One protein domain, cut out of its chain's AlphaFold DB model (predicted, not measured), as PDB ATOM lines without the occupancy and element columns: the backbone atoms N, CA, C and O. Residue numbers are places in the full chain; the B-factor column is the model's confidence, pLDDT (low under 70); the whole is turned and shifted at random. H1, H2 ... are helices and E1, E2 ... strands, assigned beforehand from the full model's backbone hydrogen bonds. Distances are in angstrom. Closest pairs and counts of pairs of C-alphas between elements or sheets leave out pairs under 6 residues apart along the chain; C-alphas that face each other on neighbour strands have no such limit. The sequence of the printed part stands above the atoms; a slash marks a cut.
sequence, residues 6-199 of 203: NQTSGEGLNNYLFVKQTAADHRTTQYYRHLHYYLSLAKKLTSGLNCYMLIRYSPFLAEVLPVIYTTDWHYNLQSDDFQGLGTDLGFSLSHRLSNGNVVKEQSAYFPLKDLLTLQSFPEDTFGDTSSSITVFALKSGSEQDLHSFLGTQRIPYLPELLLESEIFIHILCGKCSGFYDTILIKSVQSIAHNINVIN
ATOM      1  N   ASN A   6     104.288  95.588 123.220       90.88
ATOM      2  CA  ASN A   6     104.095  96.360 124.442       90.88
ATOM      3  C   ASN A   6     105.246  96.036 125.399       90.88
ATOM      4  O   ASN A   6     105.483  94.860 125.683       90.88
ATOM      5  N   GLN A   7     105.943  97.058 125.895       91.50
ATOM      6  CA  GLN A   7     106.989  96.879 126.898       91.50
ATOM      7  C   GLN A   7     106.452  97.117 128.309       91.50
ATOM      8  O   GLN A   7     105.786  98.118 128.580       91.50
ATOM      9  N   THR A   8     106.810  96.223 129.224       91.75
ATOM     10  CA  THR A   8     106.693  96.416 130.671       91.75
ATOM     11  C   THR A   8     107.991  95.978 131.349       91.75
ATOM     12  O   THR A   8     108.786  95.234 130.775       91.75
ATOM     13  N   SER A   9     108.230  96.428 132.577       90.31
ATOM     14  CA  SER A   9     109.384  95.998 133.371       90.31
ATOM     15  C   SER A   9     108.908  95.570 134.751       90.31
ATOM     16  O   SER A   9     108.048  96.219 135.345       90.31
ATOM     17  N   GLY A  10     109.457  94.474 135.260       88.00
ATOM     18  CA  GLY A  10     109.088  93.914 136.554       88.00
ATOM     19  C   GLY A  10     110.069  92.828 136.961       88.00
ATOM     20  O   GLY A  10     110.615  92.145 136.101       88.00
ATOM     21  N   GLU A  11     110.322  92.704 138.265       87.94
ATOM     22  CA  GLU A  11     111.177  91.640 138.821       87.94
ATOM     23  C   GLU A  11     112.594  91.581 138.212       87.94
ATOM     24  O   GLU A  11     113.188  90.518 138.072       87.94
ATOM     25  N   GLY A  12     113.137  92.738 137.815       89.69
ATOM     26  CA  GLY A  12     114.456  92.829 137.177       89.69
ATOM     27  C   GLY A  12     114.494  92.408 135.704       89.69
ATOM     28  O   GLY A  12     115.571  92.393 135.116       89.69
ATOM     29  N   LEU A  13     113.344  92.108 135.090       94.75
ATOM     30  CA  LEU A  13     113.227  91.761 133.675       94.75
ATOM     31  C   LEU A  13     112.465  92.833 132.893       94.75
ATOM     32  O   LEU A  13     111.489  93.423 133.364       94.75
ATOM     33  N   ASN A  14     112.896  93.037 131.652       95.06
ATOM     34  CA  ASN A  14     112.112  93.690 130.617       95.06
ATOM     35  C   ASN A  14     111.253  92.632 129.926       95.06
ATOM     36  O   ASN A  14     111.761  91.585 129.528       95.06
ATOM     37  N   ASN A  15     109.965  92.916 129.780       94.62
ATOM     38  CA  ASN A  15     108.982  92.044 129.156       94.62
ATOM     39  C   ASN A  15     108.438  92.744 127.913       94.62
ATOM     40  O   ASN A  15     107.989  93.887 127.984       94.62
ATOM     41  N   TYR A  16     108.458  92.047 126.784       94.88
ATOM     42  CA  TYR A  16     107.971  92.538 125.503       94.88
ATOM     43  C   TYR A  16     106.901  91.586 125.002       94.88
ATOM     44  O   TYR A  16     107.196  90.433 124.685       94.88
ATOM     45  N   LEU A  17     105.661  92.062 124.934       94.06
ATOM     46  CA  LEU A  17     104.508  91.241 124.588       94.06
ATOM     47  C   LEU A  17     103.837  91.740 123.312       94.06
ATOM     48  O   LEU A  17     103.400  92.890 123.218       94.06
ATOM     49  N   PHE A  18     103.733  90.847 122.341       92.81
ATOM     50  CA  PHE A  18     102.954  91.023 121.127       92.81
ATOM     51  C   PHE A  18     101.816  90.011 121.117       92.81
ATOM     52  O   PHE A  18     102.079  88.819 121.248       92.81
ATOM     53  N   VAL A  19     100.588  90.477 120.895       90.12
ATOM     54  CA  VAL A  19      99.388  89.648 120.727       90.12
ATOM     55  C   VAL A  19      98.706  90.050 119.429       90.12
ATOM     56  O   VAL A  19      98.552  91.237 119.131       90.12
ATOM     57  N   LYS A  20      98.279  89.062 118.646       86.50
ATOM     58  CA  LYS A  20      97.508  89.264 117.423       86.50
ATOM     59  C   LYS A  20      96.456  88.179 117.303       86.50
ATOM     60  O   LYS A  20      96.783  86.996 117.276       86.50
ATOM     61  N   GLN A  21      95.200  88.584 117.163       76.31
ATOM     62  CA  GLN A  21      94.137  87.638 116.866       76.31
ATOM     63  C   GLN A  21      94.348  87.026 115.482       76.31
ATOM     64  O   GLN A  21      94.589  87.729 114.490       76.31
ATOM     65  N   THR A  22      94.243  85.708 115.415       68.62
ATOM     66  CA  THR A  22      94.274  84.985 114.157       68.62
ATOM     67  C   THR A  22      92.984  85.261 113.376       68.62
ATOM     68  O   THR A  22      91.882  85.136 113.908       68.62
ATOM     69  N   ALA A  23      93.103  85.657 112.105       64.19
ATOM     70  CA  ALA A  23      91.940  85.934 111.261       64.19
ATOM     71  C   ALA A  23      91.086  84.669 111.038       64.19
ATOM     72  O   ALA A  23      91.610  83.559 110.981       64.19
ATOM     73  N   ALA A  24      89.776  84.845 110.848       58.06
ATOM     74  CA  ALA A  24      88.810  83.743 110.785       58.06
ATOM     75  C   ALA A  24      89.040  82.722 109.644       58.06
ATOM     76  O   ALA A  24      88.604  81.582 109.773       58.06
ATOM     77  N   ASP A  25      89.735  83.093 108.560       56.31
ATOM     78  CA  ASP A  25      90.107  82.194 107.443       56.31
ATOM     79  C   ASP A  25      91.577  81.743 107.551       56.31
ATOM     80  O   ASP A  25      92.372  81.882 106.613       56.31
ATOM     81  N   HIS A  26      91.979  81.255 108.731       57.78
ATOM     82  CA  HIS A  26      93.335  80.744 108.911       57.78
ATOM     83  C   HIS A  26      93.484  79.367 108.275       57.78
ATOM     84  O   HIS A  26      93.194  78.327 108.860       57.78
ATOM     85  N   ARG A  27      93.948  79.374 107.029       66.19
ATOM     86  CA  ARG A  27      94.384  78.164 106.330       66.19
ATOM     87  C   ARG A  27      95.728  77.714 106.890       66.19
ATOM     88  O   ARG A  27      96.581  78.551 107.174       66.19
ATOM     89  N   THR A  28      95.970  76.407 106.916       71.69
ATOM     90  CA  THR A  28      97.229  75.769 107.342       71.69
ATOM     91  C   THR A  28      98.487  76.463 106.789       71.69
ATOM     92  O   THR A  28      99.466  76.672 107.500       71.69
ATOM     93  N   THR A  29      98.460  76.923 105.532       76.12
ATOM     94  CA  THR A  29      99.576  77.660 104.908       76.12
ATOM     95  C   THR A  29      99.906  78.994 105.592       76.12
ATOM     96  O   THR A  29     101.059  79.419 105.578       76.12
ATOM     97  N   GLN A  30      98.918  79.692 106.159       82.88
ATOM     98  CA  GLN A  30      99.139  80.955 106.868       82.88
ATOM     99  C   GLN A  30      99.794  80.717 108.231       82.88
ATOM    100  O   GLN A  30     100.753  81.417 108.547       82.88
ATOM    101  N   TYR A  31      99.359  79.684 108.961       87.38
ATOM    102  CA  TYR A  31      99.985  79.256 110.214       87.38
ATOM    103  C   TYR A  31     101.487  78.989 110.026       87.38
ATOM    104  O   TYR A  31     102.308  79.622 110.685       87.38
ATOM    105  N   TYR A  32     101.876  78.157 109.049       89.38
ATOM    106  CA  TYR A  32     103.295  77.857 108.809       89.38
ATOM    107  C   TYR A  32     104.118  79.105 108.460       89.38
ATOM    108  O   TYR A  32     105.272  79.228 108.869       89.38
ATOM    109  N   ARG A  33     103.527  80.071 107.742       90.31
ATOM    110  CA  ARG A  33     104.178  81.357 107.444       90.31
ATOM    111  C   ARG A  33     104.358  82.217 108.691       90.31
ATOM    112  O   ARG A  33     105.413  82.829 108.844       90.31
ATOM    113  N   HIS A  34     103.350  82.288 109.558       91.38
ATOM    114  CA  HIS A  34     103.430  83.031 110.816       91.38
ATOM    115  C   HIS A  34     104.458  82.398 111.752       91.38
ATOM    116  O   HIS A  34     105.375  83.088 112.194       91.38
ATOM    117  N   LEU A  35     104.390  81.079 111.952       93.25
ATOM    118  CA  LEU A  35     105.367  80.340 112.742       93.25
ATOM    119  C   LEU A  35     106.790  80.557 112.211       93.25
ATOM    120  O   LEU A  35     107.691  80.870 112.985       93.25
ATOM    121  N   HIS A  36     106.995  80.474 110.892       94.38
ATOM    122  CA  HIS A  36     108.293  80.761 110.283       94.38
ATOM    123  C   HIS A  36     108.782  82.176 110.592       94.38
ATOM    124  O   HIS A  36     109.955  82.369 110.918       94.38
ATOM    125  N   TYR A  37     107.893  83.165 110.512       93.81
ATOM    126  CA  TYR A  37     108.222  84.551 110.823       93.81
ATOM    127  C   TYR A  37     108.649  84.722 112.287       93.81
ATOM    128  O   TYR A  37     109.674  85.346 112.565       93.81
ATOM    129  N   TYR A  38     107.912  84.114 113.219       95.56
ATOM    130  CA  TYR A  38     108.201  84.163 114.652       95.56
ATOM    131  C   TYR A  38     109.504  83.450 115.017       95.56
ATOM    132  O   TYR A  38     110.332  84.014 115.734       95.56
ATOM    133  N   LEU A  39     109.747  82.264 114.456       96.69
ATOM    134  CA  LEU A  39     111.006  81.539 114.638       96.69
ATOM    135  C   LEU A  39     112.199  82.285 114.026       96.69
ATOM    136  O   LEU A  39     113.292  82.255 114.585       96.69
ATOM    137  N   SER A  40     112.000  82.990 112.910       95.94
ATOM    138  CA  SER A  40     113.046  83.817 112.294       95.94
ATOM    139  C   SER A  40     113.407  85.024 113.157       95.94
ATOM    140  O   SER A  40     114.589  85.337 113.308       95.94
ATOM    141  N   LEU A  41     112.410  85.679 113.763       95.56
ATOM    142  CA  LEU A  41     112.648  86.744 114.737       95.56
ATOM    143  C   LEU A  41     113.407  86.206 115.954       95.56
ATOM    144  O   LEU A  41     114.432  86.777 116.319       95.56
ATOM    145  N   ALA A  42     112.951  85.091 116.533       97.06
ATOM    146  CA  ALA A  42     113.633  84.448 117.651       97.06
ATOM    147  C   ALA A  42     115.092  84.130 117.293       97.06
ATOM    148  O   ALA A  42     115.993  84.565 117.997       97.06
ATOM    149  N   LYS A  43     115.344  83.505 116.135       96.50
ATOM    150  CA  LYS A  43     116.696  83.167 115.660       96.50
ATOM    151  C   LYS A  43     117.606  84.388 115.540       96.50
ATOM    152  O   LYS A  43     118.787  84.302 115.858       96.50
ATOM    153  N   LYS A  44     117.074  85.521 115.070       95.69
ATOM    154  CA  LYS A  44     117.828  86.780 115.000       95.69
ATOM    155  C   LYS A  44     118.207  87.271 116.400       95.69
ATOM    156  O   LYS A  44     119.350  87.665 116.606       95.69
ATOM    157  N   LEU A  45     117.257  87.265 117.334       95.56
ATOM    158  CA  LEU A  45     117.462  87.763 118.698       95.56
ATOM    159  C   LEU A  45     118.402  86.875 119.514       95.56
ATOM    160  O   LEU A  45     119.161  87.384 120.327       95.56
ATOM    161  N   THR A  46     118.384  85.567 119.272       96.25
ATOM    162  CA  THR A  46     119.180  84.583 120.014       96.25
ATOM    163  C   THR A  46     120.530  84.278 119.361       96.25
ATOM    164  O   THR A  46     121.210  83.324 119.741       96.25
ATOM    165  N   SER A  47     120.944  85.075 118.370       94.25
ATOM    166  CA  SER A  47     122.207  84.886 117.658       94.25
ATOM    167  C   SER A  47     123.404  84.908 118.616       94.25
ATOM    168  O   SER A  47     123.624  85.884 119.327       94.25
ATOM    169  N   GLY A  48     124.214  83.845 118.588       93.44
ATOM    170  CA  GLY A  48     125.394  83.695 119.450       93.44
ATOM    171  C   GLY A  48     125.119  83.031 120.805       93.44
ATOM    172  O   GLY A  48     126.060  82.837 121.572       93.44
ATOM    173  N   LEU A  49     123.870  82.648 121.086       96.31
ATOM    174  CA  LEU A  49     123.468  81.919 122.290       96.31
ATOM    175  C   LEU A  49     123.129  80.460 121.958       96.31
ATOM    176  O   LEU A  49     122.719  80.128 120.843       96.31
ATOM    177  N   ASN A  50     123.253  79.585 122.953       96.75
ATOM    178  CA  ASN A  50     122.755  78.219 122.864       96.75
ATOM    179  C   ASN A  50     121.251  78.226 123.131       96.75
ATOM    180  O   ASN A  50     120.802  78.671 124.185       96.75
ATOM    181  N   CYS A  51     120.479  77.723 122.172       97.50
ATOM    182  CA  CYS A  51     119.032  77.644 122.297       97.50
ATOM    183  C   CYS A  51     118.612  76.273 122.829       97.50
ATOM    184  O   CYS A  51     119.001  75.234 122.289       97.50
ATOM    185  N   TYR A  52     117.765  76.287 123.849       97.69
ATOM    186  CA  TYR A  52     117.069  75.117 124.361       97.69
ATOM    187  C   TYR A  52     115.573  75.339 124.205       97.69
ATOM    188  O   TYR A  52     115.048  76.405 124.528       97.69
ATOM    189  N   MET A  53     114.894  74.328 123.692       97.06
ATOM    190  CA  MET A  53     113.459  74.358 123.459       97.06
ATOM    191  C   MET A  53     112.742  73.759 124.652       97.06
ATOM    192  O   MET A  53     113.238  72.794 125.217       97.06
ATOM    193  N   LEU A  54     111.568  74.279 124.986       96.75
ATOM    194  CA  LEU A  54     110.585  73.631 125.846       96.75
ATOM    195  C   LEU A  54     109.244  73.663 125.111       96.75
ATOM    196  O   LEU A  54     108.701  74.732 124.828       96.75
ATOM    197  N   ILE A  55     108.741  72.486 124.766       94.50
ATOM    198  CA  ILE A  55     107.493  72.285 124.025       94.50
ATOM    199  C   ILE A  55     106.692  71.165 124.679       94.50
ATOM    200  O   ILE A  55     107.208  70.435 125.526       94.50
ATOM    201  N   ARG A  56     105.436  70.990 124.274       91.19
ATOM    202  CA  ARG A  56     104.642  69.826 124.681       91.19
ATOM    203  C   ARG A  56     105.385  68.533 124.327       91.19
ATOM    204  O   ARG A  56     105.935  68.405 123.234       91.19
ATOM    205  N   TYR A  57     105.394  67.571 125.248       90.62
ATOM    206  CA  TYR A  57     105.915  66.246 124.947       90.62
ATOM    207  C   TYR A  57     105.030  65.568 123.899       90.62
ATOM    208  O   TYR A  57     103.810  65.489 124.044       90.62
ATOM    209  N   SER A  58     105.671  65.043 122.863       89.50
ATOM    210  CA  SER A  58     105.046  64.220 121.841       89.50
ATOM    211  C   SER A  58     105.944  63.013 121.571       89.50
ATOM    212  O   SER A  58     107.160  63.199 121.460       89.50
ATOM    213  N   PRO A  59     105.395  61.792 121.433       87.94
ATOM    214  CA  PRO A  59     106.187  60.611 121.091       87.94
ATOM    215  C   PRO A  59     107.016  60.790 119.812       87.94
ATOM    216  O   PRO A  59     108.133  60.285 119.735       87.94
ATOM    217  N   PHE A  60     106.522  61.588 118.857       89.06
ATOM    218  CA  PHE A  60     107.210  61.892 117.599       89.06
ATOM    219  C   PHE A  60     108.536  62.638 117.789       89.06
ATOM    220  O   PHE A  60     109.398  62.594 116.914       89.06
ATOM    221  N   LEU A  61     108.750  63.288 118.938       89.88
ATOM    222  CA  LEU A  61     110.026  63.940 119.233       89.88
ATOM    223  C   LEU A  61     111.179  62.942 119.257       89.88
ATOM    224  O   LEU A  61     112.263  63.265 118.774       89.88
ATOM    225  N   ALA A  62     110.947  61.734 119.777       86.69
ATOM    226  CA  ALA A  62     111.972  60.696 119.871       86.69
ATOM    227  C   ALA A  62     112.448  60.200 118.495       86.69
ATOM    228  O   ALA A  62     113.517  59.604 118.395       86.69
ATOM    229  N   GLU A  63     111.682  60.462 117.433       86.69
ATOM    230  CA  GLU A  63     112.045  60.112 116.058       86.69
ATOM    231  C   GLU A  63     112.969  61.153 115.411       86.69
ATOM    232  O   GLU A  63     113.735  60.825 114.505       86.69
ATOM    233  N   VAL A  64     112.912  62.410 115.869       87.88
ATOM    234  CA  VAL A  64     113.619  63.544 115.248       87.88
ATOM    235  C   VAL A  64     114.745  64.117 116.109       87.88
ATOM    236  O   VAL A  64     115.575  64.874 115.602       87.88
ATOM    237  N   LEU A  65     114.805  63.763 117.395       91.38
ATOM    238  CA  LEU A  65     115.801  64.266 118.336       91.38
ATOM    239  C   LEU A  65     116.631  63.139 118.959       91.38
ATOM    240  O   LEU A  65     116.075  62.149 119.426       91.38
ATOM    241  N   PRO A  66     117.962  63.315 119.058       86.06
ATOM    242  CA  PRO A  66     118.835  62.320 119.675       86.06
ATOM    243  C   PRO A  66     118.757  62.316 121.209       86.06
ATOM    244  O   PRO A  66     119.051  61.301 121.833       86.06
ATOM    245  N   VAL A  67     118.413  63.453 121.821       88.00
ATOM    246  CA  VAL A  67     118.342  63.637 123.276       88.00
ATOM    247  C   VAL A  67     117.120  64.482 123.596       88.00
ATOM    248  O   VAL A  67     116.930  65.550 123.012       88.00
ATOM    249  N   ILE A  68     116.302  63.997 124.528       93.12
ATOM    250  CA  ILE A  68     115.106  64.672 125.026       93.12
ATOM    251  C   ILE A  68     115.066  64.485 126.535       93.12
ATOM    252  O   ILE A  68     115.199  63.366 127.032       93.12
ATOM    253  N   TYR A  69     114.822  65.575 127.246       94.31
ATOM    254  CA  TYR A  69     114.501  65.556 128.661       94.31
ATOM    255  C   TYR A  69     113.030  65.919 128.849       94.31
ATOM    256  O   TYR A  69     112.433  66.593 128.010       94.31
ATOM    257  N   THR A  70     112.439  65.490 129.957       94.12
ATOM    258  CA  THR A  70     111.040  65.782 130.284       94.12
ATOM    259  C   THR A  70     110.940  66.592 131.564       94.12
ATOM    260  O   THR A  70     111.771  66.461 132.462       94.12
ATOM    261  N   THR A  71     109.905  67.414 131.661       93.69
ATOM    262  CA  THR A  71     109.551  68.156 132.872       93.69
ATOM    263  C   THR A  71     108.036  68.294 132.963       93.69
ATOM    264  O   THR A  71     107.348  68.321 131.944       93.69
ATOM    265  N   ASP A  72     107.520  68.397 134.185       92.25
ATOM    266  CA  ASP A  72     106.105  68.686 134.433       92.25
ATOM    267  C   ASP A  72     105.801  70.195 134.306       92.25
ATOM    268  O   ASP A  72     104.646  70.608 134.374       92.25
ATOM    269  N   TRP A  73     106.823  71.043 134.138       94.12
ATOM    270  CA  TRP A  73     106.639  72.483 133.980       94.12
ATOM    271  C   TRP A  73     106.254  72.866 132.548       94.12
ATOM    272  O   TRP A  73     106.873  72.455 131.563       94.12
ATOM    273  N   HIS A  74     105.266  73.745 132.443       92.44
ATOM    274  CA  HIS A  74     104.835  74.400 131.211       92.44
ATOM    275  C   HIS A  74     104.907  75.907 131.396       92.44
ATOM    276  O   HIS A  74     104.602  76.396 132.483       92.44
ATOM    277  N   TYR A  75     105.256  76.640 130.342       93.31
ATOM    278  CA  TYR A  75     105.112  78.090 130.341       93.31
ATOM    279  C   TYR A  75     103.765  78.466 129.734       93.31
ATOM    280  O   TYR A  75     103.457  78.036 128.622       93.31
ATOM    281  N   ASN A  76     102.981  79.256 130.461       89.62
ATOM    282  CA  ASN A  76     101.632  79.619 130.069       89.62
ATOM    283  C   ASN A  76     101.511  81.119 129.827       89.62
ATOM    284  O   ASN A  76     101.955  81.953 130.617       89.62
ATOM    285  N   LEU A  77     100.813  81.444 128.749       87.88
ATOM    286  CA  LEU A  77     100.489  82.800 128.355       87.88
ATOM    287  C   LEU A  77      99.020  82.816 127.949       87.88
ATOM    288  O   LEU A  77      98.601  82.061 127.071       87.88
ATOM    289  N   GLN A  78      98.220  83.645 128.609       84.81
ATOM    290  CA  GLN A  78      96.834  83.849 128.215       84.81
ATOM    291  C   GLN A  78      96.812  84.913 127.129       84.81
ATOM    292  O   GLN A  78      96.998  86.083 127.419       84.81
ATOM    293  N   SER A  79      96.600  84.517 125.881       75.06
ATOM    294  CA  SER A  79      96.583  85.434 124.736       75.06
ATOM    295  C   SER A  79      95.215  86.081 124.476       75.06
ATOM    296  O   SER A  79      95.141  87.107 123.811       75.06
ATOM    297  N   ASP A  80      94.145  85.476 124.996       71.19
ATOM    298  CA  ASP A  80      92.758  85.945 124.894       71.19
ATOM    299  C   ASP A  80      92.294  86.472 126.257       71.19
ATOM    300  O   ASP A  80      91.600  85.792 127.020       71.19
ATOM    301  N   ASP A  81      92.763  87.659 126.635       61.16
ATOM    302  CA  ASP A  81      92.030  88.453 127.619       61.16
ATOM    303  C   ASP A  81      91.030  89.350 126.877       61.16
ATOM    304  O   ASP A  81      91.222  89.680 125.709       61.16
ATOM    305  N   PHE A  82      89.936  89.745 127.533       53.91
ATOM    306  CA  PHE A  82      88.865  90.562 126.934       53.91
ATOM    307  C   PHE A  82      89.347  91.893 126.318       53.91
ATOM    308  O   PHE A  82      88.555  92.610 125.707       53.91
ATOM    309  N   GLN A  83      90.620  92.250 126.506       58.78
ATOM    310  CA  GLN A  83      91.258  93.464 126.017       58.78
ATOM    311  C   GLN A  83      92.318  93.187 124.928       58.78
ATOM    312  O   GLN A  83      92.890  94.139 124.398       58.78
ATOM    313  N   GLY A  84      92.578  91.920 124.578       61.62
ATOM    314  CA  GLY A  84      93.605  91.503 123.617       61.62
ATOM    315  C   GLY A  84      95.032  91.875 124.033       61.62
ATOM    316  O   GLY A  84      95.904  92.018 123.177       61.62
ATOM    317  N   LEU A  85      95.267  92.103 125.326       69.00
ATOM    318  CA  LEU A  85      96.550  92.547 125.872       69.00
ATOM    319  C   LEU A  85      97.523  91.393 126.055       69.00
ATOM    320  O   LEU A  85      98.728  91.575 125.882       69.00
ATOM    321  N   GLY A  86      96.976  90.221 126.352       79.56
ATOM    322  CA  GLY A  86      97.719  89.050 126.752       79.56
ATOM    323  C   GLY A  86      98.213  89.184 128.191       79.56
ATOM    324  O   GLY A  86      98.706  90.228 128.618       79.56
ATOM    325  N   THR A  87      98.114  88.102 128.951       84.81
ATOM    326  CA  THR A  87      98.555  88.038 130.342       84.81
ATOM    327  C   THR A  87      99.552  86.906 130.510       84.81
ATOM    328  O   THR A  87      99.240  85.738 130.276       84.81
ATOM    329  N   ASP A  88     100.765  87.259 130.925       89.69
ATOM    330  CA  ASP A  88     101.807  86.305 131.275       89.69
ATOM    331  C   ASP A  88     101.462  85.577 132.580       89.69
ATOM    332  O   ASP A  88     101.392  86.195 133.641       89.69
ATOM    333  N   LEU A  89     101.229  84.264 132.491       89.75
ATOM    334  CA  LEU A  89     100.872  83.422 133.635       89.75
ATOM    335  C   LEU A  89     102.084  82.678 134.216       89.75
ATOM    336  O   LEU A  89     101.962  82.042 135.263       89.75
ATOM    337  N   GLY A  90     103.244  82.750 133.555       92.69
ATOM    338  CA  GLY A  90     104.471  82.095 133.991       92.69
ATOM    339  C   GLY A  90     104.410  80.565 133.949       92.69
ATOM    340  O   GLY A  90     103.688  79.960 133.155       92.69
ATOM    341  N   PHE A  91     105.218  79.926 134.799       93.94
ATOM    342  CA  PHE A  91     105.320  78.470 134.853       93.94
ATOM    343  C   PHE A  91     104.202  77.829 135.680       93.94
ATOM    344  O   PHE A  91     103.869  78.291 136.771       93.94
ATOM    345  N   SER A  92     103.672  76.699 135.211       90.75
ATOM    346  CA  SER A  92     102.731  75.875 135.979       90.75
ATOM    347  C   SER A  92     102.895  74.380 135.689       90.75
ATOM    348  O   SER A  92     103.441  74.006 134.654       90.75
ATOM    349  N   LEU A  93     102.399  73.535 136.598       85.69
ATOM    350  CA  LEU A  93     102.479  72.068 136.515       85.69
ATOM    351  C   LEU A  93     101.361  71.416 135.690       85.69
ATOM    352  O   LEU A  93     101.259  70.195 135.623       85.69
ATOM    353  N   SER A  94     100.422  72.204 135.175       68.38
ATOM    354  CA  SER A  94      99.232  71.638 134.555       68.38
ATOM    355  C   SER A  94      98.664  72.549 133.492       68.38
ATOM    356  O   SER A  94      98.414  73.729 133.753       68.38
ATOM    357  N   HIS A  95      98.340  71.968 132.346       63.12
ATOM    358  CA  HIS A  95      97.498  72.629 131.371       63.12
ATOM    359  C   HIS A  95      96.030  72.468 131.792       63.12
ATOM    360  O   HIS A  95      95.524  71.353 131.956       63.12
ATOM    361  N   ARG A  96      95.324  73.586 131.998       54.50
ATOM    362  CA  ARG A  96      93.864  73.560 132.142       54.50
ATOM    363  C   ARG A  96      93.262  73.545 130.748       54.50
ATOM    364  O   ARG A  96      93.475  74.473 129.973       54.50
ATOM    365  N   LEU A  97      92.523  72.494 130.422       53.88
ATOM    366  CA  LEU A  97      91.707  72.489 129.216       53.88
ATOM    367  C   LEU A  97      90.565  73.502 129.363       53.88
ATOM    368  O   LEU A  97      90.101  73.786 130.469       53.88
ATOM    369  N   SER A  98      90.058  73.998 128.236       45.56
ATOM    370  CA  SER A  98      88.948  74.960 128.172       45.56
ATOM    371  C   SER A  98      87.660  74.448 128.836       45.56
ATOM    372  O   SER A  98      86.784  75.232 129.183       45.56
ATOM    373  N   ASN A  99      87.543  73.129 129.030       48.38
ATOM    374  CA  ASN A  99      86.426  72.466 129.708       48.38
ATOM    375  C   ASN A  99      86.624  72.303 131.230       48.38
ATOM    376  O   ASN A  99      85.813  71.649 131.879       48.38
ATOM    377  N   GLY A 100      87.701  72.855 131.798       54.34
ATOM    378  CA  GLY A 100      88.014  72.772 133.226       54.34
ATOM    379  C   GLY A 100      88.724  71.487 133.659       54.34
ATOM    380  O   GLY A 100      89.130  71.394 134.818       54.34
ATOM    381  N   ASN A 101      88.930  70.519 132.759       51.06
ATOM    382  CA  ASN A 101      89.691  69.313 133.075       51.06
ATOM    383  C   ASN A 101      91.192  69.610 133.121       51.06
ATOM    384  O   ASN A 101      91.748  70.314 132.276       51.06
ATOM    385  N   VAL A 102      91.850  69.020 134.116       56.91
ATOM    386  CA  VAL A 102      93.299  69.076 134.279       56.91
ATOM    387  C   VAL A 102      93.885  67.811 133.674       56.91
ATOM    388  O   VAL A 102      93.695  66.720 134.212       56.91
ATOM    389  N   VAL A 103      94.596  67.951 132.559       59.66
ATOM    390  CA  VAL A 103      95.423  66.867 132.027       59.66
ATOM    391  C   VAL A 103      96.839  67.110 132.523       59.66
ATOM    392  O   VAL A 103      97.385  68.201 132.353       59.66
ATOM    393  N   LYS A 104      97.426  66.100 133.173       62.50
ATOM    394  CA  LYS A 104      98.871  66.073 133.401       62.50
ATOM    395  C   LYS A 104      99.534  65.827 132.054       62.50
ATOM    396  O   LYS A 104      99.697  64.682 131.641       62.50
ATOM    397  N   GLU A 105      99.824  66.905 131.345       77.38
ATOM    398  CA  GLU A 105     100.722  66.858 130.205       77.38
ATOM    399  C   GLU A 105     102.154  67.005 130.712       77.38
ATOM    400  O   GLU A 105     102.388  67.570 131.773       77.38
ATOM    401  N   GLN A 106     103.105  66.442 129.978       88.81
ATOM    402  CA  GLN A 106     104.520  66.698 130.210       88.81
ATOM    403  C   GLN A 106     105.031  67.609 129.107       88.81
ATOM    404  O   GLN A 106     104.545  67.569 127.972       88.81
ATOM    405  N   SER A 107     106.026  68.420 129.431       92.94
ATOM    406  CA  SER A 107     106.826  69.116 128.437       92.94
ATOM    407  C   SER A 107     108.093  68.325 128.147       92.94
ATOM    408  O   SER A 107     108.671  67.684 129.026       92.94
ATOM    409  N   ALA A 108     108.549  68.418 126.907       94.31
ATOM    410  CA  ALA A 108     109.875  68.016 126.490       94.31
ATOM    411  C   ALA A 108     110.770  69.251 126.405       94.31
ATOM    412  O   ALA A 108     110.342  70.286 125.889       94.31
ATOM    413  N   TYR A 109     112.021  69.128 126.841       96.00
ATOM    414  CA  TYR A 109     113.047  70.115 126.549       96.00
ATOM    415  C   TYR A 109     114.326  69.483 126.017       96.00
ATOM    416  O   TYR A 109     114.693  68.361 126.370       96.00
ATOM    417  N   PHE A 110     114.976  70.198 125.105       96.00
ATOM    418  CA  PHE A 110     116.125  69.702 124.351       96.00
ATOM    419  C   PHE A 110     116.920  70.863 123.741       96.00
ATOM    420  O   PHE A 110     116.345  71.911 123.435       96.00
ATOM    421  N   PRO A 111     118.237  70.702 123.532       95.62
ATOM    422  CA  PRO A 111     119.033  71.685 122.810       95.62
ATOM    423  C   PRO A 111     118.669  71.694 121.320       95.62
ATOM    424  O   PRO A 111     118.465  70.643 120.708       95.62
ATOM    425  N   LEU A 112     118.654  72.876 120.705       94.50
ATOM    426  CA  LEU A 112     118.421  73.026 119.272       94.50
ATOM    427  C   LEU A 112     119.368  74.067 118.668       94.50
ATOM    428  O   LEU A 112     119.366  75.232 119.052       94.50
ATOM    429  N   LYS A 113     120.175  73.647 117.687       90.25
ATOM    430  CA  LYS A 113     121.178  74.520 117.048       90.25
ATOM    431  C   LYS A 113     120.566  75.563 116.116       90.25
ATOM    432  O   LYS A 113     121.059  76.683 116.044       90.25
ATOM    433  N   ASP A 114     119.523  75.187 115.381       92.88
ATOM    434  CA  ASP A 114     118.806  76.087 114.482       92.88
ATOM    435  C   ASP A 114     117.309  76.011 114.767       92.88
ATOM    436  O   ASP A 114     116.681  74.981 114.509       92.88
ATOM    437  N   LEU A 115     116.740  77.115 115.257       94.62
ATOM    438  CA  LEU A 115     115.314  77.234 115.570       94.62
ATOM    439  C   LEU A 115     114.410  76.943 114.365       94.62
ATOM    440  O   LEU A 115     113.291  76.469 114.544       94.62
ATOM    441  N   LEU A 116     114.885  77.176 113.136       95.44
ATOM    442  CA  LEU A 116     114.098  76.890 111.932       95.44
ATOM    443  C   LEU A 116     113.916  75.386 111.683       95.44
ATOM    444  O   LEU A 116     112.988  75.009 110.972       95.44
ATOM    445  N   THR A 117     114.720  74.526 112.319       93.62
ATOM    446  CA  THR A 117     114.560  73.059 112.261       93.62
ATOM    447  C   THR A 117     113.213  72.608 112.829       93.62
ATOM    448  O   THR A 117     112.687  71.585 112.415       93.62
ATOM    449  N   LEU A 118     112.588  73.390 113.717       93.12
ATOM    450  CA  LEU A 118     111.248  73.070 114.228       93.12
ATOM    451  C   LEU A 118     110.198  72.980 113.114       93.12
ATOM    452  O   LEU A 118     109.207  72.280 113.272       93.12
ATOM    453  N   GLN A 119     110.417  73.634 111.970       90.88
ATOM    454  CA  GLN A 119     109.499  73.560 110.828       90.88
ATOM    455  C   GLN A 119     109.539  72.212 110.107       90.88
ATOM    456  O   GLN A 119     108.627  71.922 109.338       90.88
ATOM    457  N   SER A 120     110.578  71.399 110.323       90.31
ATOM    458  CA  SER A 120     110.643  70.042 109.780       90.31
ATOM    459  C   SER A 120     110.089  68.991 110.740       90.31
ATOM    460  O   SER A 120     110.094  67.812 110.397       90.31
ATOM    461  N   PHE A 121     109.663  69.379 111.946       91.56
ATOM    462  CA  PHE A 121     109.075  68.437 112.896       91.56
ATOM    463  C   PHE A 121     107.638  68.105 112.469       91.56
ATOM    464  O   PHE A 121     106.958  68.972 111.913       91.56
ATOM    465  N   PRO A 122     107.150  66.878 112.736       87.81
ATOM    466  CA  PRO A 122     105.756  66.523 112.484       87.81
ATOM    467  C   PRO A 122     104.805  67.505 113.170       87.81
ATOM    468  O   PRO A 122     105.032  67.873 114.322       87.81
ATOM    469  N   GLU A 123     103.734  67.913 112.488       84.25
ATOM    470  CA  GLU A 123     102.804  68.934 112.991       84.25
ATOM    471  C   GLU A 123     102.198  68.578 114.362       84.25
ATOM    472  O   GLU A 123     102.047  69.457 115.221       84.25
ATOM    473  N   ASP A 124     101.938  67.286 114.578       84.69
ATOM    474  CA  ASP A 124     101.411  66.687 115.812       84.69
ATOM    475  C   ASP A 124     102.328  66.906 117.027       84.69
ATOM    476  O   ASP A 124     101.916  66.784 118.180       84.69
ATOM    477  N   THR A 125     103.586  67.281 116.791       86.44
ATOM    478  CA  THR A 125     104.541  67.658 117.839       86.44
ATOM    479  C   THR A 125     104.111  68.917 118.586       86.44
ATOM    480  O   THR A 125     104.433  69.090 119.760       86.44
ATOM    481  N   PHE A 126     103.377  69.807 117.918       86.12
ATOM    482  CA  PHE A 126     103.059  71.129 118.444       86.12
ATOM    483  C   PHE A 126     101.606  71.275 118.904       86.12
ATOM    484  O   PHE A 126     101.178  72.399 119.129       86.12
ATOM    485  N   GLY A 127     100.857  70.177 119.044       82.62
ATOM    486  CA  GLY A 127      99.454  70.193 119.470       82.62
ATOM    487  C   GLY A 127      98.471  70.651 118.388       82.62
ATOM    488  O   GLY A 127      98.866  71.109 117.319       82.62
ATOM    489  N   ASP A 128      97.174  70.522 118.665       80.62
ATOM    490  CA  ASP A 128      96.146  70.577 117.615       80.62
ATOM    491  C   ASP A 128      95.654  71.999 117.315       80.62
ATOM    492  O   ASP A 128      95.430  72.363 116.164       80.62
ATOM    493  N   THR A 129      95.486  72.824 118.350       82.69
ATOM    494  CA  THR A 129      94.816  74.132 118.234       82.69
ATOM    495  C   THR A 129      95.778  75.307 118.120       82.69
ATOM    496  O   THR A 129      95.483  76.308 117.463       82.69
ATOM    497  N   SER A 130      96.934  75.204 118.765       86.75
ATOM    498  CA  SER A 130      98.003  76.190 118.715       86.75
ATOM    499  C   SER A 130      99.332  75.527 119.038       86.75
ATOM    500  O   SER A 130      99.391  74.554 119.785       86.75
ATOM    501  N   SER A 131     100.402  76.078 118.480       91.06
ATOM    502  CA  SER A 131     101.767  75.693 118.815       91.06
ATOM    503  C   SER A 131     102.285  76.529 119.958       91.06
ATOM    504  O   SER A 131     102.319  77.748 119.833       91.06
ATOM    505  N   SER A 132     102.710  75.865 121.031       92.44
ATOM    506  CA  SER A 132     103.352  76.489 122.184       92.44
ATOM    507  C   SER A 132     104.828  76.122 122.222       92.44
ATOM    508  O   SER A 132     105.185  74.946 122.318       92.44
ATOM    509  N   ILE A 133     105.679  77.136 122.066       96.25
ATOM    510  CA  ILE A 133     107.121  76.977 121.923       96.25
ATOM    511  C   ILE A 133     107.840  77.968 122.822       96.25
ATOM    512  O   ILE A 133     107.806  79.174 122.597       96.25
ATOM    513  N   THR A 134     108.558  77.442 123.805       98.00
ATOM    514  CA  THR A 134     109.445  78.218 124.665       98.00
ATOM    515  C   THR A 134     110.892  78.023 124.229       98.00
ATOM    516  O   THR A 134     111.320  76.899 123.975       98.00
ATOM    517  N   VAL A 135     111.652  79.110 124.169       98.56
ATOM    518  CA  VAL A 135     113.080  79.158 123.852       98.56
ATOM    519  C   VAL A 135     113.815  79.761 125.044       98.56
ATOM    520  O   VAL A 135     113.571  80.908 125.417       98.56
ATOM    521  N   PHE A 136     114.759  79.007 125.593       98.50
ATOM    522  CA  PHE A 136     115.786  79.518 126.491       98.50
ATOM    523  C   PHE A 136     117.056  79.734 125.673       98.50
ATOM    524  O   PHE A 136     117.684  78.770 125.237       98.50
ATOM    525  N   ALA A 137     117.420  80.988 125.427       98.06
ATOM    526  CA  ALA A 137     118.663  81.347 124.762       98.06
ATOM    527  C   ALA A 137     119.687  81.751 125.817       98.06
ATOM    528  O   ALA A 137     119.650  82.861 126.351       98.06
ATOM    529  N   LEU A 138     120.570  80.809 126.133       97.81
ATOM    530  CA  LEU A 138     121.501  80.891 127.250       97.81
ATOM    531  C   LEU A 138     122.947  80.905 126.745       97.81
ATOM    532  O   LEU A 138     123.241  80.485 125.621       97.81
ATOM    533  N   LYS A 139     123.879  81.362 127.579       95.81
ATOM    534  CA  LYS A 139     125.312  81.255 127.297       95.81
ATOM    535  C   LYS A 139     125.736  79.784 127.177       95.81
ATOM    536  O   LYS A 139     125.035  78.846 127.567       95.81
ATOM    537  N   SER A 140     126.934  79.569 126.643       92.94
ATOM    538  CA  SER A 140     127.499  78.223 126.568       92.94
ATOM    539  C   SER A 140     127.720  77.623 127.961       92.94
ATOM    540  O   SER A 140     128.182  78.312 128.867       92.94
ATOM    541  N   GLY A 141     127.400  76.336 128.120       90.12
ATOM    542  CA  GLY A 141     127.540  75.606 129.385       90.12
ATOM    543  C   GLY A 141     126.327  75.644 130.324       90.12
ATOM    544  O   GLY A 141     126.341  74.919 131.311       90.12
ATOM    545  N   SER A 142     125.263  76.396 130.017       94.00
ATOM    546  CA  SER A 142     124.081  76.528 130.897       94.00
ATOM    547  C   SER A 142     123.091  75.348 130.864       94.00
ATOM    548  O   SER A 142     121.977  75.468 131.368       94.00
ATOM    549  N   GLU A 143     123.441  74.204 130.261       93.56
ATOM    550  CA  GLU A 143     122.532  73.041 130.180       93.56
ATOM    551  C   GLU A 143     122.176  72.505 131.574       93.56
ATOM    552  O   GLU A 143     121.010  72.237 131.857       93.56
ATOM    553  N   GLN A 144     123.164  72.413 132.471       94.50
ATOM    554  CA  GLN A 144     122.949  71.939 133.840       94.50
ATOM    555  C   GLN A 144     122.113  72.922 134.673       94.50
ATOM    556  O   GLN A 144     121.294  72.495 135.495       94.50
ATOM    557  N   ASP A 145     122.294  74.225 134.445       95.81
ATOM    558  CA  ASP A 145     121.506  75.275 135.093       95.81
ATOM    559  C   ASP A 145     120.040  75.171 134.654       95.81
ATOM    560  O   ASP A 145     119.143  75.142 135.496       95.81
ATOM    561  N   LEU A 146     119.792  74.992 133.350       97.12
ATOM    562  CA  LEU A 146     118.449  74.774 132.813       97.12
ATOM    563  C   LEU A 146     117.819  73.472 133.328       97.12
ATOM    564  O   LEU A 146     116.648  73.468 133.703       97.12
ATOM    565  N   HIS A 147     118.581  72.376 133.377       96.25
ATOM    566  CA  HIS A 147     118.110  71.101 133.923       96.25
ATOM    567  C   HIS A 147     117.667  71.254 135.384       96.25
ATOM    568  O   HIS A 147     116.589  70.802 135.764       96.25
ATOM    569  N   SER A 148     118.467  71.947 136.197       96.12
ATOM    570  CA  SER A 148     118.147  72.216 137.605       96.12
ATOM    571  C   SER A 148     116.938  73.149 137.744       96.12
ATOM    572  O   SER A 148     116.070  72.925 138.587       96.12
ATOM    573  N   PHE A 149     116.842  74.157 136.875       97.38
ATOM    574  CA  PHE A 149     115.725  75.097 136.813       97.38
ATOM    575  C   PHE A 149     114.399  74.416 136.446       97.38
ATOM    576  O   PHE A 149     113.377  74.688 137.067       97.38
ATOM    577  N   LEU A 150     114.398  73.497 135.479       96.44
ATOM    578  CA  LEU A 150     113.205  72.743 135.075       96.44
ATOM    579  C   LEU A 150     112.965  71.482 135.923       96.44
ATOM    580  O   LEU A 150     111.929  70.839 135.773       96.44
ATOM    581  N   GLY A 151     113.900  71.114 136.800       93.31
ATOM    582  CA  GLY A 151     113.789  69.985 137.727       93.31
ATOM    583  C   GLY A 151     113.361  70.374 139.145       93.31
ATOM    584  O   GLY A 151     113.270  69.509 140.018       93.31
ATOM    585  N   THR A 152     113.123  71.662 139.412       93.06
ATOM    586  CA  THR A 152     112.778  72.133 140.759       93.06
ATOM    587  C   THR A 152     111.352  71.755 141.175       93.06
ATOM    588  O   THR A 152     110.449  71.639 140.349       93.06
ATOM    589  N   GLN A 153     111.146  71.579 142.486       90.19
ATOM    590  CA  GLN A 153     109.830  71.298 143.076       90.19
ATOM    591  C   GLN A 153     108.982  72.560 143.287       90.19
ATOM    592  O   GLN A 153     107.763  72.467 143.424       90.19
ATOM    593  N   ARG A 154     109.614  73.740 143.340       93.00
ATOM    594  CA  ARG A 154     108.908  75.030 143.390       93.00
ATOM    595  C   ARG A 154     108.684  75.567 141.982       93.00
ATOM    596  O   ARG A 154     109.362  75.144 141.057       93.00
ATOM    597  N   ILE A 155     107.783  76.536 141.840       93.88
ATOM    598  CA  ILE A 155     107.565  77.225 140.561       93.88
ATOM    599  C   ILE A 155     108.897  77.834 140.081       93.88
ATOM    600  O   ILE A 155     109.505  78.591 140.847       93.88
ATOM    601  N   PRO A 156     109.369  77.504 138.861       95.94
ATOM    602  CA  PRO A 156     110.587  78.068 138.305       95.94
ATOM    603  C   PRO A 156     110.481  79.588 138.214       95.94
ATOM    604  O   PRO A 156     109.515  80.129 137.671       95.94
ATOM    605  N   TYR A 157     111.481  80.278 138.757       93.62
ATOM    606  CA  TYR A 157     111.504  81.733 138.821       93.62
ATOM    607  C   TYR A 157     112.526  82.281 137.829       93.62
ATOM    608  O   TYR A 157     113.727  82.258 138.076       93.62
ATOM    609  N   LEU A 158     112.044  82.725 136.667       94.62
ATOM    610  CA  LEU A 158     112.883  83.055 135.511       94.62
ATOM    611  C   LEU A 158     114.042  84.040 135.793       94.62
ATOM    612  O   LEU A 158     115.117  83.815 135.232       94.62
ATOM    613  N   PRO A 159     113.897  85.075 136.652       94.31
ATOM    614  CA  PRO A 159     115.012  85.961 137.003       94.31
ATOM    615  C   PRO A 159     116.218  85.264 137.652       94.31
ATOM    616  O   PRO A 159     117.312  85.811 137.621       94.31
ATOM    617  N   GLU A 160     116.055  84.070 138.231       93.94
ATOM    618  CA  GLU A 160     117.179  83.289 138.775       93.94
ATOM    619  C   GLU A 160     117.956  82.515 137.703       93.94
ATOM    620  O   GLU A 160     119.075  82.080 137.963       93.94
ATOM    621  N   LEU A 161     117.365  82.312 136.521       96.19
ATOM    622  CA  LEU A 161     118.017  81.621 135.410       96.19
ATOM    623  C   LEU A 161     118.740  82.601 134.485       96.19
ATOM    624  O   LEU A 161     119.864  82.326 134.078       96.19
ATOM    625  N   LEU A 162     118.080  83.704 134.116       96.31
ATOM    626  CA  LEU A 162     118.570  84.598 133.066       96.31
ATOM    627  C   LEU A 162     119.683  85.527 133.551       96.31
ATOM    628  O   LEU A 162     119.530  86.270 134.519       96.31
ATOM    629  N   LEU A 163     120.769  85.559 132.786       94.81
ATOM    630  CA  LEU A 163     121.846  86.539 132.899       94.81
ATOM    631  C   LEU A 163     121.659  87.704 131.913       94.81
ATOM    632  O   LEU A 163     120.797  87.681 131.038       94.81
ATOM    633  N   GLU A 164     122.496  88.737 132.045       91.31
ATOM    634  CA  GLU A 164     122.353  90.016 131.331       91.31
ATOM    635  C   GLU A 164     122.142  89.907 129.811       91.31
ATOM    636  O   GLU A 164     121.309  90.629 129.264       91.31
ATOM    637  N   SER A 165     122.866  89.008 129.138       92.06
ATOM    638  CA  SER A 165     122.804  88.813 127.682       92.06
ATOM    639  C   SER A 165     121.897  87.661 127.245       92.06
ATOM    640  O   SER A 165     121.878  87.319 126.065       92.06
ATOM    641  N   GLU A 166     121.221  86.998 128.181       96.88
ATOM    642  CA  GLU A 166     120.378  85.837 127.908       96.88
ATOM    643  C   GLU A 166     118.927  86.256 127.695       96.88
ATOM    644  O   GLU A 166     118.454  87.283 128.196       96.88
ATOM    645  N   ILE A 167     118.214  85.460 126.902       97.56
ATOM    646  CA  ILE A 167     116.868  85.797 126.451       97.56
ATOM    647  C   ILE A 167     115.965  84.587 126.634       97.56
ATOM    648  O   ILE A 167     116.300  83.461 126.269       97.56
ATOM    649  N   PHE A 168     114.777  84.846 127.156       98.44
ATOM    650  CA  PHE A 168     113.672  83.908 127.163       98.44
ATOM    651  C   PHE A 168     112.630  84.358 126.141       98.44
ATOM    652  O   PHE A 168     112.250  85.528 126.116       98.44
ATOM    653  N   ILE A 169     112.157  83.441 125.301       98.38
ATOM    654  CA  ILE A 169     111.109  83.721 124.315       98.38
ATOM    655  C   ILE A 169     110.027  82.659 124.447       98.38
ATOM    656  O   ILE A 169     110.325  81.473 124.431       98.38
ATOM    657  N   HIS A 170     108.770  83.068 124.520       97.75
ATOM    658  CA  HIS A 170     107.627  82.173 124.424       97.75
ATOM    659  C   HIS A 170     106.764  82.568 123.229       97.75
ATOM    660  O   HIS A 170     106.391  83.732 123.081       97.75
ATOM    661  N   ILE A 171     106.474  81.601 122.365       95.62
ATOM    662  CA  ILE A 171     105.717  81.763 121.128       95.62
ATOM    663  C   ILE A 171     104.467  80.894 121.227       95.62
ATOM    664  O   ILE A 171     104.567  79.675 121.367       95.62
ATOM    665  N   LEU A 172     103.303  81.523 121.085       92.88
ATOM    666  CA  LEU A 172     102.049  80.855 120.762       92.88
ATOM    667  C   LEU A 172     101.706  81.173 119.306       92.88
ATOM    668  O   LEU A 172     101.709  82.337 118.918       92.88
ATOM    669  N   CYS A 173     101.424  80.166 118.486       91.44
ATOM    670  CA  CYS A 173     100.973  80.379 117.110       91.44
ATOM    671  C   CYS A 173      99.682  79.602 116.861       91.44
ATOM    672  O   CYS A 173      99.659  78.375 116.986       91.44
ATOM    673  N   GLY A 174      98.599  80.318 116.561       88.88
ATOM    674  CA  GLY A 174      97.266  79.743 116.414       88.88
ATOM    675  C   GLY A 174      97.131  78.928 115.127       88.88
ATOM    676  O   GLY A 174      97.488  79.399 114.049       88.88
ATOM    677  N   LYS A 175      96.578  77.714 115.223       86.50
ATOM    678  CA  LYS A 175      96.260  76.863 114.061       86.50
ATOM    679  C   LYS A 175      94.801  76.991 113.622       86.50
ATOM    680  O   LYS A 175      94.484  76.752 112.461       86.50
ATOM    681  N   CYS A 176      93.915  77.378 114.540       78.88
ATOM    682  CA  CYS A 176      92.477  77.478 114.303       78.88
ATOM    683  C   CYS A 176      91.944  78.897 114.549       78.88
ATOM    684  O   CYS A 176      92.549  79.699 115.262       78.88
ATOM    685  N   SER A 177      90.770  79.194 113.985       75.75
ATOM    686  CA  SER A 177      90.030  80.427 114.280       75.75
ATOM    687  C   SER A 177      89.703  80.527 115.775       75.75
ATOM    688  O   SER A 177      89.403  79.518 116.414       75.75
ATOM    689  N   GLY A 178      89.765  81.740 116.329       74.81
ATOM    690  CA  GLY A 178      89.554  82.001 117.757       74.81
ATOM    691  C   GLY A 178      90.804  81.835 118.629       74.81
ATOM    692  O   GLY A 178      90.759  82.175 119.806       74.81
ATOM    693  N   PHE A 179      91.922  81.375 118.063       81.62
ATOM    694  CA  PHE A 179      93.226  81.397 118.726       81.62
ATOM    695  C   PHE A 179      94.012  82.652 118.334       81.62
ATOM    696  O   PHE A 179      93.624  83.407 117.442       81.62
ATOM    697  N   TYR A 180      95.103  82.906 119.049       86.38
ATOM    698  CA  TYR A 180      95.917  84.099 118.874       86.38
ATOM    699  C   TYR A 180      97.358  83.695 118.600       86.38
ATOM    700  O   TYR A 180      97.865  82.712 119.144       86.38
ATOM    701  N   ASP A 181      98.020  84.511 117.794       90.38
ATOM    702  CA  ASP A 181      99.464  84.524 117.723       90.38
ATOM    703  C   ASP A 181      99.998  85.416 118.840       90.38
ATOM    704  O   ASP A 181      99.503  86.522 119.079       90.38
ATOM    705  N   THR A 182     101.005  84.945 119.560       92.12
ATOM    706  CA  THR A 182     101.604  85.687 120.662       92.12
ATOM    707  C   THR A 182     103.100  85.441 120.715       92.12
ATOM    708  O   THR A 182     103.564  84.314 120.557       92.12
ATOM    709  N   ILE A 183     103.858  86.506 120.958       95.25
ATOM    710  CA  ILE A 183     105.266  86.409 121.327       95.25
ATOM    711  C   ILE A 183     105.468  87.194 122.613       95.25
ATOM    712  O   ILE A 183     105.210  88.397 122.656       95.25
ATOM    713  N   LEU A 184     105.991  86.511 123.622       96.19
ATOM    714  CA  LEU A 184     106.542  87.111 124.823       96.19
ATOM    715  C   LEU A 184     108.061  86.970 124.791       96.19
ATOM    716  O   LEU A 184     108.573  85.862 124.653       96.19
ATOM    717  N   ILE A 185     108.781  88.076 124.941       97.56
ATOM    718  CA  ILE A 185     110.235  88.079 125.109       97.56
ATOM    719  C   ILE A 185     110.551  88.648 126.483       97.56
ATOM    720  O   ILE A 185     110.010  89.688 126.860       97.56
ATOM    721  N   LYS A 186     111.443  87.983 127.213       97.62
ATOM    722  CA  LYS A 186     111.966  88.453 128.488       97.62
ATOM    723  C   LYS A 186     113.482  88.486 128.467       97.62
ATOM    724  O   LYS A 186     114.121  87.539 128.007       97.62
ATOM    725  N   SER A 187     114.045  89.566 128.985       97.19
ATOM    726  CA  SER A 187     115.491  89.762 129.078       97.19
ATOM    727  C   SER A 187     115.838  90.662 130.259       97.19
ATOM    728  O   SER A 187     115.064  91.546 130.631       97.19
ATOM    729  N   VAL A 188     117.016  90.456 130.846       95.69
ATOM    730  CA  VAL A 188     117.531  91.322 131.919       95.69
ATOM    731  C   VAL A 188     117.860  92.704 131.350       95.69
ATOM    732  O   VAL A 188     117.347  93.718 131.822       95.69
ATOM    733  N   GLN A 189     118.651  92.762 130.276       93.88
ATOM    734  CA  GLN A 189     118.928  94.010 129.565       93.88
ATOM    735  C   GLN A 189     117.803  94.367 128.587       93.88
ATOM    736  O   GLN A 189     117.109  93.499 128.054       93.88
ATOM    737  N   SER A 190     117.622  95.664 128.330       92.38
ATOM    738  CA  SER A 190     116.635  96.131 127.354       92.38
ATOM    739  C   SER A 190     117.067  95.777 125.932       92.38
ATOM    740  O   SER A 190     118.161  96.136 125.495       92.38
ATOM    741  N   ILE A 191     116.165  95.144 125.185       93.06
ATOM    742  CA  ILE A 191     116.342  94.826 123.761       93.06
ATOM    743  C   ILE A 191     115.438  95.677 122.862       93.06
ATOM    744  O   ILE A 191     115.298  95.383 121.679       93.06
ATOM    745  N   ALA A 192     114.830  96.742 123.396       91.00
ATOM    746  CA  ALA A 192     113.875  97.591 122.676       91.00
ATOM    747  C   ALA A 192     114.445  98.234 121.396       91.00
ATOM    748  O   ALA A 192     113.693  98.632 120.525       91.00
ATOM    749  N   HIS A 193     115.768  98.331 121.259       89.44
ATOM    750  CA  HIS A 193     116.425  98.821 120.043       89.44
ATOM    751  C   HIS A 193     116.516  97.751 118.932       89.44
ATOM    752  O   HIS A 193     116.774  98.081 117.777       89.44
ATOM    753  N   ASN A 194     116.286  96.475 119.266       88.50
ATOM    754  CA  ASN A 194     116.347  95.335 118.345       88.50
ATOM    755  C   ASN A 194     114.969  94.912 117.813       88.50
ATOM    756  O   ASN A 194     114.900  94.105 116.877       88.50
ATOM    757  N   ILE A 195     113.891  95.430 118.408       89.69
ATOM    758  CA  ILE A 195     112.489  95.116 118.104       89.69
ATOM    759  C   ILE A 195     111.658  96.405 118.093       89.69
ATOM    760  O   ILE A 195     112.042  97.385 118.712       89.69
ATOM    761  N   ASN A 196     110.507  96.423 117.421       87.25
ATOM    762  CA  ASN A 196     109.635  97.602 117.447       87.25
ATOM    763  C   ASN A 196     108.785  97.590 118.729       87.25
ATOM    764  O   ASN A 196     108.113  96.595 119.009       87.25
ATOM    765  N   VAL A 197     108.792  98.682 119.500       82.62
ATOM    766  CA  VAL A 197     108.132  98.772 120.816       82.62
ATOM    767  C   VAL A 197     107.163  99.955 120.876       82.62
ATOM    768  O   VAL A 197     107.450 101.022 120.340       82.62
ATOM    769  N   ILE A 198     106.034  99.771 121.566       78.50
ATOM    770  CA  ILE A 198     105.094 100.825 121.966       78.50
ATOM    771  C   ILE A 198     105.261 101.083 123.470       78.50
ATOM    772  O   ILE A 198     105.005 100.195 124.290       78.50
ATOM    773  N   ASN A 199     105.633 102.311 123.837       69.00
ATOM    774  CA  ASN A 199     105.689 102.763 125.227       69.00
ATOM    775  C   ASN A 199     104.336 103.354 125.635       69.00
ATOM    776  O   ASN A 199     103.963 104.437 125.195       69.00
TER     777      ASN A 199
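This is residues 6 to 199 of the 203 residues of an uncharacterized protein of Mucilaginibacter sp. MD40 (UniProt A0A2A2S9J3). A large, twisted sheet of eight strands runs through the domain, with the long helix H1 over one face and, over the opposite face, the hairpin E5 and E6 crossing its strands and the shorter helix H5. The small helix H2 lies outside the sheet's face, and E11 lies beside the E1 edge. The printed part has 194 residues, with five named helices and eleven named strands in the order E1 E2 H1 E3 H2 E4 E5 E6 E7 H3 H4 E8 H5 E9 E10 E11. The large sheet runs E1 E2 E10 E9 E8 E3 E7 E4, all antiparallel; the class is mixed, helices and strands. The whole is compact and rounded, with a radius of gyration of the C-alphas of 15.8 A and spans of 43 by 43 by 32 A.

E1, residues 6 to 10, begins at C-alpha 6, (104.095, 96.360, 124.442). E2, residues 13 to 21, is 25.8 A long, and H1, residues 28 to 45, is 26.1 A long. E3 is residues 50 to 56, 20.0 A; H2 is residues 61 to 64; E4 is residues 69 to 71. E5, residues 74 to 78, and E6, residues 87 to 92, come next, then E7, residues 107 to 112, H3, residues 115 to 120, and H4, residues 123 to 126. E8, residues 130 to 138, is 25.4 A long and begins at C-alpha 130, (98.003, 76.190, 118.715). H5 is residues 143 to 150. E9, residues 167 to 174, and E10, residues 180 to 187, are each 22.8 A long. E11, residues 196 to 198, ends at C-alpha 198, (105.094, 100.825, 121.966).

In the large sheet, E1 and E4 are the edge strands. E1 and E2 are a hairpin, with N 8 and O 15 at 2.9 A, and E9 and E10 are another, with N 170 and O 184 at 2.8 A. E2 pairs with E10 through N 16 and O 185, 2.8 A, and E9 with E8 through N 135 and O 169, 2.7 A. E8 pairs with E3 through N 52 and O 136, 2.8 A, E3 with E7 through N 53 and O 110, 2.8 A, and E7 with E4 through N 69 and O 109, 2.9 A. E3, H2, E4 and E7, H3 H4, E8 are split strand-helix-strand units, two same-way strands with another between them in the sheet; both crossovers are right-handed. H1 is on the sheet at a height of 9.4 A, over E9 and E8, along the strands at 6 degrees to E9 on the local plane; the closest C-alphas of H1 and E9 are those of Leu 35 and Cys 173, 6.2 A apart. H3 only grazes the sheet with residues 115 to 118 and touches H1, at a shallow tilt of 23 degrees, opposite ways; their closest C-alphas, of Lys 43 and Leu 115, are 6.1 A apart. H4 is on the same face as H1, over none of the strands. H2 is not on the sheet and is close to H4 but not clearly touching, with the C-alphas of Leu 61 and Thr 125 closest at 6.8 A. H5 is on the opposite face from H1 at a height of 8.7 A, over E3 and only just over E7, with 3 C-alphas on it. E4 runs on into E5 across a break of 2 residues, at 55 degrees. The hairpin E5 and E6, with N 76 and O 90 at 2.9 A, forms a sandwich, two sheets face to face, with the large sheet, their strands at 68 degrees; the closest C-alphas of E5 and E8, of Tyr 75 and Thr 134, are 7.1 A apart. E11 pairs with no named strand; the closest C-alphas of E1 and E11, of Asn 6 and Ile 198, are 5.2 A apart. In H1 and H5 every O i to N i+4 pair is within hydrogen-bond range; H3 has 0 of 2, with 3 of 3 O i to N i+3 pairs, and H2 and H4 are too short for an i+4 pair.

The C-alphas of Glu 63 and Asn 199, the two farthest apart, are 44.1 A apart. The printed part has no cut. The links E6 to E7, 14 residues, and H5 to E9, 16 residues, are long; in the first, residues 95 to 96 pair with 102 to 103, antiparallel. The mean pLDDT of the printed part is 87.5, and residues 22 to 27, 81 to 85, 94 to 104 and 199 are under 70.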